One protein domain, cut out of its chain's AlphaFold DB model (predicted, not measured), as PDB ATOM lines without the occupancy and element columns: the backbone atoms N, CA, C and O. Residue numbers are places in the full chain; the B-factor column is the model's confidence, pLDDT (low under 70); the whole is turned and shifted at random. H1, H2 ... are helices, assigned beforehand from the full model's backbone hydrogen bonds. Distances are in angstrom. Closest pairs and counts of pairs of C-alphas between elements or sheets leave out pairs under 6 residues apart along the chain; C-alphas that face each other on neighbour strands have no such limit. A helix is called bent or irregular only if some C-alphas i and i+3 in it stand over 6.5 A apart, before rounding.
ATOM      1  N   SER A   3      16.378  83.358 -21.034       85.04
ATOM      2  CA  SER A   3      15.900  82.052 -21.468       85.04
ATOM      3  C   SER A   3      15.149  82.164 -22.799       85.04
ATOM      4  O   SER A   3      14.598  83.210 -23.146       85.04
ATOM      5  N   SER A   4      15.087  81.066 -23.556       85.36
ATOM      6  CA  SER A   4      14.331  81.028 -24.817       85.36
ATOM      7  C   SER A   4      12.853  81.384 -24.619       85.36
ATOM      8  O   SER A   4      12.235  81.980 -25.498       85.36
ATOM      9  N   CYS A   5      12.288  81.038 -23.459       88.30
ATOM     10  CA  CYS A   5      10.926  81.386 -23.068       88.30
ATOM     11  C   CYS A   5      10.769  82.894 -22.838       88.30
ATOM     12  O   CYS A   5       9.814  83.471 -23.349       88.30
ATOM     13  N   GLU A   6      11.702  83.539 -22.132       89.24
ATOM     14  CA  GLU A   6      11.679  84.996 -21.923       89.24
ATOM     15  C   GLU A   6      11.764  85.751 -23.248       89.24
ATOM     16  O   GLU A   6      10.923  86.606 -23.504       89.24
ATOM     17  N   LEU A   7      12.695  85.370 -24.131       88.23
ATOM     18  CA  LEU A   7      12.807  85.974 -25.464       88.23
ATOM     19  C   LEU A   7      11.517  85.802 -26.278       88.23
ATOM     20  O   LEU A   7      11.070  86.738 -26.935       88.23
ATOM     21  N   CYS A   8      10.893  84.623 -26.222       90.40
ATOM     22  CA  CYS A   8       9.627  84.370 -26.908       90.40
ATOM     23  C   CYS A   8       8.506  85.285 -26.384       90.40
ATOM     24  O   CYS A   8       7.800  85.916 -27.174       90.40
ATOM     25  N   CYS A   9       8.377  85.408 -25.060       91.34
ATOM     26  CA  CYS A   9       7.396  86.284 -24.422       91.34
ATOM     27  C   CYS A   9       7.642  87.762 -24.752       91.34
ATOM     28  O   CYS A   9       6.700  88.472 -25.095       91.34
ATOM     29  N   GLU A  10       8.892  88.225 -24.695       91.90
ATOM     30  CA  GLU A  10       9.267  89.599 -25.044       91.90
ATOM     31  C   GLU A  10       8.939  89.923 -26.499       91.90
ATOM     32  O   GLU A  10       8.365  90.975 -26.763       91.90
ATOM     33  N   ILE A  11       9.242  89.017 -27.437       91.95
ATOM     34  CA  ILE A  11       8.906  89.192 -28.857       91.95
ATOM     35  C   ILE A  11       7.387  89.253 -29.038       91.95
ATOM     36  O   ILE A  11       6.889  90.119 -29.754       91.95
ATOM     37  N   PHE A  12       6.634  88.378 -28.368       94.14
ATOM     38  CA  PHE A  12       5.173  88.385 -28.443       94.14
ATOM     39  C   PHE A  12       4.581  89.702 -27.916       94.14
ATOM     40  O   PHE A  12       3.729  90.312 -28.567       94.14
ATOM     41  N   ILE A  13       5.079  90.181 -26.774       93.43
ATOM     42  CA  ILE A  13       4.693  91.471 -26.192       93.43
ATOM     43  C   ILE A  13       5.119  92.626 -27.104       93.43
ATOM     44  O   ILE A  13       4.334  93.543 -27.305       93.43
ATOM     45  N   ALA A  14       6.316  92.581 -27.689       93.11
ATOM     46  CA  ALA A  14       6.822  93.604 -28.601       93.11
ATOM     47  C   ALA A  14       6.038  93.680 -29.916       93.11
ATOM     48  O   ALA A  14       5.945  94.743 -30.518       93.11
ATOM     49  N   ILE A  15       5.445  92.581 -30.374       92.32
ATOM     50  CA  ILE A  15       4.526  92.628 -31.512       92.32
ATOM     51  C   ILE A  15       3.243  93.351 -31.092       92.32
ATOM     52  O   ILE A  15       2.836  94.301 -31.754       92.32
ATOM     53  N   LEU A  16       2.619  92.953 -29.980       92.35
ATOM     54  CA  LEU A  16       1.363  93.559 -29.521       92.35
ATOM     55  C   LEU A  16       1.527  95.043 -29.152       92.35
ATOM     56  O   LEU A  16       0.714  95.881 -29.538       92.35
ATOM     57  N   LEU A  17       2.588  95.363 -28.420       91.86
ATOM     58  CA  LEU A  17       2.932  96.702 -27.977       91.86
ATOM     59  C   LEU A  17       4.466  96.865 -27.982       91.86
ATOM     60  O   LEU A  17       5.115  96.632 -26.955       91.86
ATOM     61  N   PRO A  18       5.046  97.307 -29.117       92.03
ATOM     62  CA  PRO A  18       6.493  97.458 -29.298       92.03
ATOM     63  C   PRO A  18       7.215  98.160 -28.144       92.03
ATOM     64  O   PRO A  18       8.169  97.582 -27.612       92.03
ATOM     65  N   PRO A  19       6.757  99.337 -27.666       91.68
ATOM     66  CA  PRO A  19       7.477 100.055 -26.619       91.68
ATOM     67  C   PRO A  19       7.461  99.324 -25.270       91.68
ATOM     68  O   PRO A  19       8.399  99.466 -24.492       91.68
ATOM     69  N   VAL A  20       6.445  98.505 -24.979       93.55
ATOM     70  CA  VAL A  20       6.388  97.754 -23.713       93.55
ATOM     71  C   VAL A  20       7.344  96.569 -23.726       93.55
ATOM     72  O   VAL A  20       8.038  96.357 -22.736       93.55
ATOM     73  N   GLY A  21       7.449  95.847 -24.847       91.94
ATOM     74  CA  GLY A  21       8.438  94.773 -24.985       91.94
ATOM     75  C   GLY A  21       9.868  95.288 -24.790       91.94
ATOM     76  O   GLY A  21      10.647  94.701 -24.042       91.94
ATOM     77  N   VAL A  22      10.186  96.450 -25.377       92.04
ATOM     78  CA  VAL A  22      11.493  97.100 -25.194       92.04
ATOM     79  C   VAL A  22      11.677  97.619 -23.765       92.04
ATOM     80  O   VAL A  22      12.759  97.429 -23.215       92.04
ATOM     81  N   CYS A  23      10.645  98.196 -23.131       91.66
ATOM     82  CA  CYS A  23      10.742  98.648 -21.737       91.66
ATOM     83  C   CYS A  23      10.996  97.493 -20.756       91.66
ATOM     84  O   CYS A  23      11.771  97.665 -19.821       91.66
ATOM     85  N   LEU A  24      10.396  96.316 -20.948       87.17
ATOM     86  CA  LEU A  24      10.653  95.177 -20.059       87.17
ATOM     87  C   LEU A  24      12.099  94.677 -20.161       87.17
ATOM     88  O   LEU A  24      12.653  94.222 -19.163       87.17
ATOM     89  N   ARG A  25      12.714  94.798 -21.343       84.78
ATOM     90  CA  ARG A  25      14.078  94.327 -21.593       84.78
ATOM     91  C   ARG A  25      15.161  95.355 -21.259       84.78
ATOM     92  O   ARG A  25      16.156  94.996 -20.641       84.78
ATOM     93  N   HIS A  26      14.983  96.609 -21.674       85.21
ATOM     94  CA  HIS A  26      15.981  97.678 -21.512       85.21
ATOM     95  C   HIS A  26      15.630  98.649 -20.375       85.21
ATOM     96  O   HIS A  26      16.493  99.369 -19.895       85.21
ATOM     97  N   GLY A  27      14.377  98.671 -19.917       85.05
ATOM     98  CA  GLY A  27      13.846  99.667 -18.987       85.05
ATOM     99  C   GLY A  27      13.006 100.739 -19.689       85.05
ATOM    100  O   GLY A  27      13.144 101.002 -20.879       85.05
ATOM    101  N   CYS A  28      12.114 101.388 -18.942       86.42
ATOM    102  CA  CYS A  28      11.220 102.423 -19.483       86.42
ATOM    103  C   CYS A  28      11.885 103.802 -19.649       86.42
ATOM    104  O   CYS A  28      11.314 104.680 -20.287       86.42
ATOM    105  N   CYS A  29      13.065 104.013 -19.063       86.12
ATOM    106  CA  CYS A  29      13.765 105.302 -19.077       86.12
ATOM    107  C   CYS A  29      15.024 105.288 -19.957       86.12
ATOM    108  O   CYS A  29      15.889 106.147 -19.795       86.12
ATOM    109  N   THR A  30      15.153 104.310 -20.853       87.39
ATOM    110  CA  THR A  30      16.293 104.198 -21.767       87.39
ATOM    111  C   THR A  30      15.999 104.839 -23.115       87.39
ATOM    112  O   THR A  30      14.846 105.061 -23.495       87.39
ATOM    113  N   VAL A  31      17.059 105.168 -23.850       90.86
ATOM    114  CA  VAL A  31      16.959 105.809 -25.168       90.86
ATOM    115  C   VAL A  31      16.230 104.886 -26.150       90.86
ATOM    116  O   VAL A  31      15.442 105.342 -26.972       90.86
ATOM    117  N   GLU A  32      16.409 103.583 -25.993       90.80
ATOM    118  CA  GLU A  32      15.787 102.500 -26.740       90.80
ATOM    119  C   GLU A  32      14.260 102.541 -26.643       90.80
ATOM    120  O   GLU A  32      13.567 102.412 -27.655       90.80
ATOM    121  N   PHE A  33      13.723 102.786 -25.443       92.80
ATOM    122  CA  PHE A  33      12.286 102.957 -25.246       92.80
ATOM    123  C   PHE A  33      11.765 104.177 -26.013       92.80
ATOM    124  O   PHE A  33      10.776 104.072 -26.739       92.80
ATOM    125  N   PHE A  34      12.451 105.318 -25.906       93.16
ATOM    126  CA  PHE A  34      12.051 106.543 -26.600       93.16
ATOM    127  C   PHE A  34      12.133 106.406 -28.121       93.16
ATOM    128  O   PHE A  34      11.215 106.840 -28.816       93.16
ATOM    129  N   ILE A  35      13.182 105.766 -28.646       93.37
ATOM    130  CA  ILE A  35      13.304 105.482 -30.079       93.37
ATOM    131  C   ILE A  35      12.134 104.600 -30.522       93.37
ATOM    132  O   ILE A  35      11.431 104.955 -31.466       93.37
ATOM    133  N   CYS A  36      11.859 103.497 -29.819       93.89
ATOM    134  CA  CYS A  36      10.750 102.605 -30.158       93.89
ATOM    135  C   CYS A  36       9.389 103.321 -30.108       93.89
ATOM    136  O   CYS A  36       8.553 103.131 -30.996       93.89
ATOM    137  N   LEU A  37       9.176 104.182 -29.111       93.76
ATOM    138  CA  LEU A  37       7.963 104.982 -28.955       93.76
ATOM    139  C   LEU A  37       7.780 105.951 -30.128       93.76
ATOM    140  O   LEU A  37       6.717 105.964 -30.746       93.76
ATOM    141  N   ILE A  38       8.824 106.703 -30.489       94.17
ATOM    142  CA  ILE A  38       8.800 107.619 -31.636       94.17
ATOM    143  C   ILE A  38       8.537 106.843 -32.928       94.17
ATOM    144  O   ILE A  38       7.678 107.241 -33.711       94.17
ATOM    145  N   LEU A  39       9.218 105.714 -33.142       94.76
ATOM    146  CA  LEU A  39       9.014 104.889 -34.332       94.76
ATOM    147  C   LEU A  39       7.583 104.364 -34.407       94.76
ATOM    148  O   LEU A  39       6.991 104.432 -35.476       94.76
ATOM    149  N   THR A  40       7.008 103.930 -33.284       93.32
ATOM    150  CA  THR A  40       5.608 103.484 -33.211       93.32
ATOM    151  C   THR A  40       4.636 104.622 -33.540       93.32
ATOM    152  O   THR A  40       3.641 104.392 -34.227       93.32
ATOM    153  N   CYS A  41       4.936 105.858 -33.121       90.80
ATOM    154  CA  CYS A  41       4.168 107.046 -33.507       90.80
ATOM    155  C   CYS A  41       4.308 107.399 -34.997       90.80
ATOM    156  O   CYS A  41       3.331 107.826 -35.607       90.80
ATOM    157  N   LEU A  42       5.492 107.218 -35.593       93.16
ATOM    158  CA  LEU A  42       5.721 107.399 -37.036       93.16
ATOM    159  C   LEU A  42       5.069 106.285 -37.873       93.16
ATOM    160  O   LEU A  42       4.772 106.482 -39.050       93.16
ATOM    161  N   GLY A  43       4.841 105.121 -37.271       91.53
ATOM    162  CA  GLY A  43       4.113 104.010 -37.853       91.53
ATOM    163  C   GLY A  43       4.284 102.728 -37.042       91.53
ATOM    164  O   GLY A  43       5.330 102.448 -36.466       91.53
ATOM    165  N   TYR A  44       3.267 101.876 -37.056       89.46
ATOM    166  CA  TYR A  44       3.315 100.625 -36.299       89.46
ATOM    167  C   TYR A  44       4.406  99.657 -36.802       89.46
ATOM    168  O   TYR A  44       5.137  99.069 -36.006       89.46
ATOM    169  N   LEU A  45       4.576  99.548 -38.127       92.92
ATOM    170  CA  LEU A  45       5.588  98.685 -38.750       92.92
ATOM    171  C   LEU A  45       7.037  99.008 -38.324       92.92
ATOM    172  O   LEU A  45       7.721  98.091 -37.863       92.92
ATOM    173  N   PRO A  46       7.537 100.259 -38.458       94.35
ATOM    174  CA  PRO A  46       8.901 100.582 -38.040       94.35
ATOM    175  C   PRO A  46       9.110 100.372 -36.535       94.35
ATOM    176  O   PRO A  46      10.176  99.901 -36.142       94.35
ATOM    177  N   GLY A  47       8.091 100.637 -35.706       95.25
ATOM    178  CA  GLY A  47       8.122 100.348 -34.270       95.25
ATOM    179  C   GLY A  47       8.382  98.870 -33.961       95.25
ATOM    180  O   GLY A  47       9.279  98.564 -33.176       95.25
ATOM    181  N   ILE A  48       7.665  97.952 -34.624       94.01
ATOM    182  CA  ILE A  48       7.864  96.499 -34.462       94.01
ATOM    183  C   ILE A  48       9.267  96.071 -34.894       94.01
ATOM    184  O   ILE A  48       9.937  95.346 -34.161       94.01
ATOM    185  N   ILE A  49       9.721  96.505 -36.078       94.57
ATOM    186  CA  ILE A  49      11.044  96.125 -36.605       94.57
ATOM    187  C   ILE A  49      12.134  96.537 -35.615       94.57
ATOM    188  O   ILE A  49      13.015  95.739 -35.291       94.57
ATOM    189  N   TYR A  50      12.044  97.761 -35.097       94.46
ATOM    190  CA  TYR A  50      12.983  98.251 -34.101       94.46
ATOM    191  C   TYR A  50      12.892  97.481 -32.781       94.46
ATOM    192  O   TYR A  50      13.927  97.148 -32.214       94.46
ATOM    193  N   ALA A  51      11.692  97.140 -32.302       94.53
ATOM    194  CA  ALA A  51      11.539  96.373 -31.066       94.53
ATOM    195  C   ALA A  51      12.154  94.968 -31.166       94.53
ATOM    196  O   ALA A  51      12.870  94.546 -30.258       94.53
ATOM    197  N   ILE A  52      11.954  94.269 -32.290       92.52
ATOM    198  CA  ILE A  52      12.595  92.970 -32.552       92.52
ATOM    199  C   ILE A  52      14.116  93.133 -32.627       92.52
ATOM    200  O   ILE A  52      14.848  92.345 -32.033       92.52
ATOM    201  N   TYR A  53      14.606  94.167 -33.315       92.17
ATOM    202  CA  TYR A  53      16.037  94.460 -33.378       92.17
ATOM    203  C   TYR A  53      16.633  94.720 -31.986       92.17
ATOM    204  O   TYR A  53      17.668  94.147 -31.646       92.17
ATOM    205  N   ALA A  54      15.955  95.515 -31.156       90.39
ATOM    206  CA  ALA A  54      16.378  95.807 -29.794       90.39
ATOM    207  C   ALA A  54      16.438  94.532 -28.934       90.39
ATOM    208  O   ALA A  54      17.432  94.284 -28.258       90.39
ATOM    209  N   ILE A  55      15.417  93.674 -28.994       89.17
ATOM    210  CA  ILE A  55      15.363  92.442 -28.190       89.17
ATOM    211  C   ILE A  55      16.391  91.403 -28.668       89.17
ATOM    212  O   ILE A  55      17.058  90.772 -27.848       89.17
ATOM    213  N   CYS A  56      16.533  91.214 -29.983       87.39
ATOM    214  CA  CYS A  56      17.365  90.148 -30.542       87.39
ATOM    215  C   CYS A  56      18.841  90.527 -30.721       87.39
ATOM    216  O   CYS A  56      19.698  89.654 -30.596       87.39
ATOM    217  N   PHE A  57      19.149  91.783 -31.054       85.42
ATOM    218  CA  PHE A  57      20.490  92.178 -31.500       85.42
ATOM    219  C   PHE A  57      21.166  93.223 -30.614       85.42
ATOM    220  O   PHE A  57      22.383  93.150 -30.461       85.42
ATOM    221  N   LEU A  58      20.423  94.155 -30.011       83.36
ATOM    222  CA  LEU A  58      21.033  95.259 -29.255       83.36
ATOM    223  C   LEU A  58      21.738  94.797 -27.969       83.36
ATOM    224  O   LEU A  58      22.774  95.337 -27.603       83.36
ATOM    225  N   HIS A  59      21.278  93.710 -27.346       70.56
ATOM    226  CA  HIS A  59      21.928  93.120 -26.165       70.56
ATOM    227  C   HIS A  59      23.333  92.521 -26.436       70.56
ATOM    228  O   HIS A  59      23.954  91.957 -25.537       70.56
ATOM    229  N   ARG A  60      23.857  92.585 -27.668       66.10
ATOM    230  CA  ARG A  60      25.186  92.047 -28.000       66.10
ATOM    231  C   ARG A  60      26.341  92.920 -27.490       66.10
ATOM    232  O   ARG A  60      27.429  92.384 -27.276       66.10
ATOM    233  N   ASP A  61      26.125  94.219 -27.290       64.61
ATOM    234  CA  ASP A  61      27.218  95.163 -27.028       64.61
ATOM    235  C   ASP A  61      27.827  95.010 -25.620       64.61
ATOM    236  O   ASP A  61      29.051  95.006 -25.484       64.61
ATOM    237  N   GLU A  62      27.020  94.728 -24.588       62.82
ATOM    238  CA  GLU A  62      27.535  94.539 -23.216       62.82
ATOM    239  C   GLU A  62      28.469  93.321 -23.083       62.82
ATOM    240  O   GLU A  62      29.399  93.322 -22.276       62.82
ATOM    241  N   TYR A  63      28.285  92.285 -23.908       56.99
ATOM    242  CA  TYR A  63      29.156  91.105 -23.881       56.99
ATOM    243  C   TYR A  63      30.556  91.406 -24.434       56.99
ATOM    244  O   TYR A  63      31.551  90.830 -23.987       56.99
ATOM    245  N   PHE A  64      30.647  92.314 -25.411       61.48
ATOM    246  CA  PHE A  64      31.936  92.764 -25.929       61.48
ATOM    247  C   PHE A  64      32.702  93.577 -24.894       61.48
ATOM    248  O   PHE A  64      33.917  93.396 -24.776       61.48
ATOM    249  N   ASP A  65      32.008  94.424 -24.135       65.47
ATOM    250  CA  ASP A  65      32.638  95.164 -23.049       65.47
ATOM    251  C   ASP A  65      33.139  94.221 -21.964       65.47
ATOM    252  O   ASP A  65      34.296  94.368 -21.577       65.47
ATOM    253  N   GLU A  66      32.352  93.213 -21.553       64.08
ATOM    254  CA  GLU A  66      32.763  92.226 -20.541       64.08
ATOM    255  C   GLU A  66      33.993  91.401 -20.985       64.08
ATOM    256  O   GLU A  66      34.901  91.155 -20.194       64.08
ATOM    257  N   TYR A  67      34.095  91.040 -22.271       64.95
ATOM    258  CA  TYR A  67      35.284  90.374 -22.826       64.95
ATOM    259  C   TYR A  67      36.501  91.303 -22.922       64.95
ATOM    260  O   TYR A  67      37.640  90.871 -22.734       64.95
TER     261      TYR A  67
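AT A GLANCE: This is residues 3 to 67 of the 75 residues of a protein of Arabidopsis thaliana (UniProt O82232). Four helices form a small bundle, H2 and H4 side by side in the middle, H1 and H3 on either side. Residues 60 to 67, in H5, stick out as an arm. The all-helix printed part has 65 residues, with helices H1 to H5 in order and no named strand. It is compact, with a radius of gyration of the C-alphas of 11.5 A, spanning 37 by 24 by 18 A.

IN THESE COORDINATES: H1, residues 4 to 16, begins at C-alpha 4 (14.331, 81.028, -24.817) and is 18.6 A long. H2 is residues 18 to 26, H3 31 to 42, and H4 44 to 56, 18.4 A long. H5, residues 58 to 67, ends at C-alpha 67 (35.284, 90.374, -22.826); it is only just irregular, C-alphas 58 and 61 being 6.6 A apart.

HOW THE PARTS SIT: H2 and H4 touch, closest C-alphas Pro 18 and Ile 48, 5.4 A, at 20 degrees, the same way. H3 and H4 form a hairpin, closest C-alphas Thr 40 and Gly 47, 4.2 A. H1 and H3 are apart. Every O i to N i+4 pair is within hydrogen-bond range in H1 to H4, but 3 of 6 in H5.

THE WHOLE: The printed part has no cut. The four links are tight. Residues 60 to 67 have pLDDT under 70.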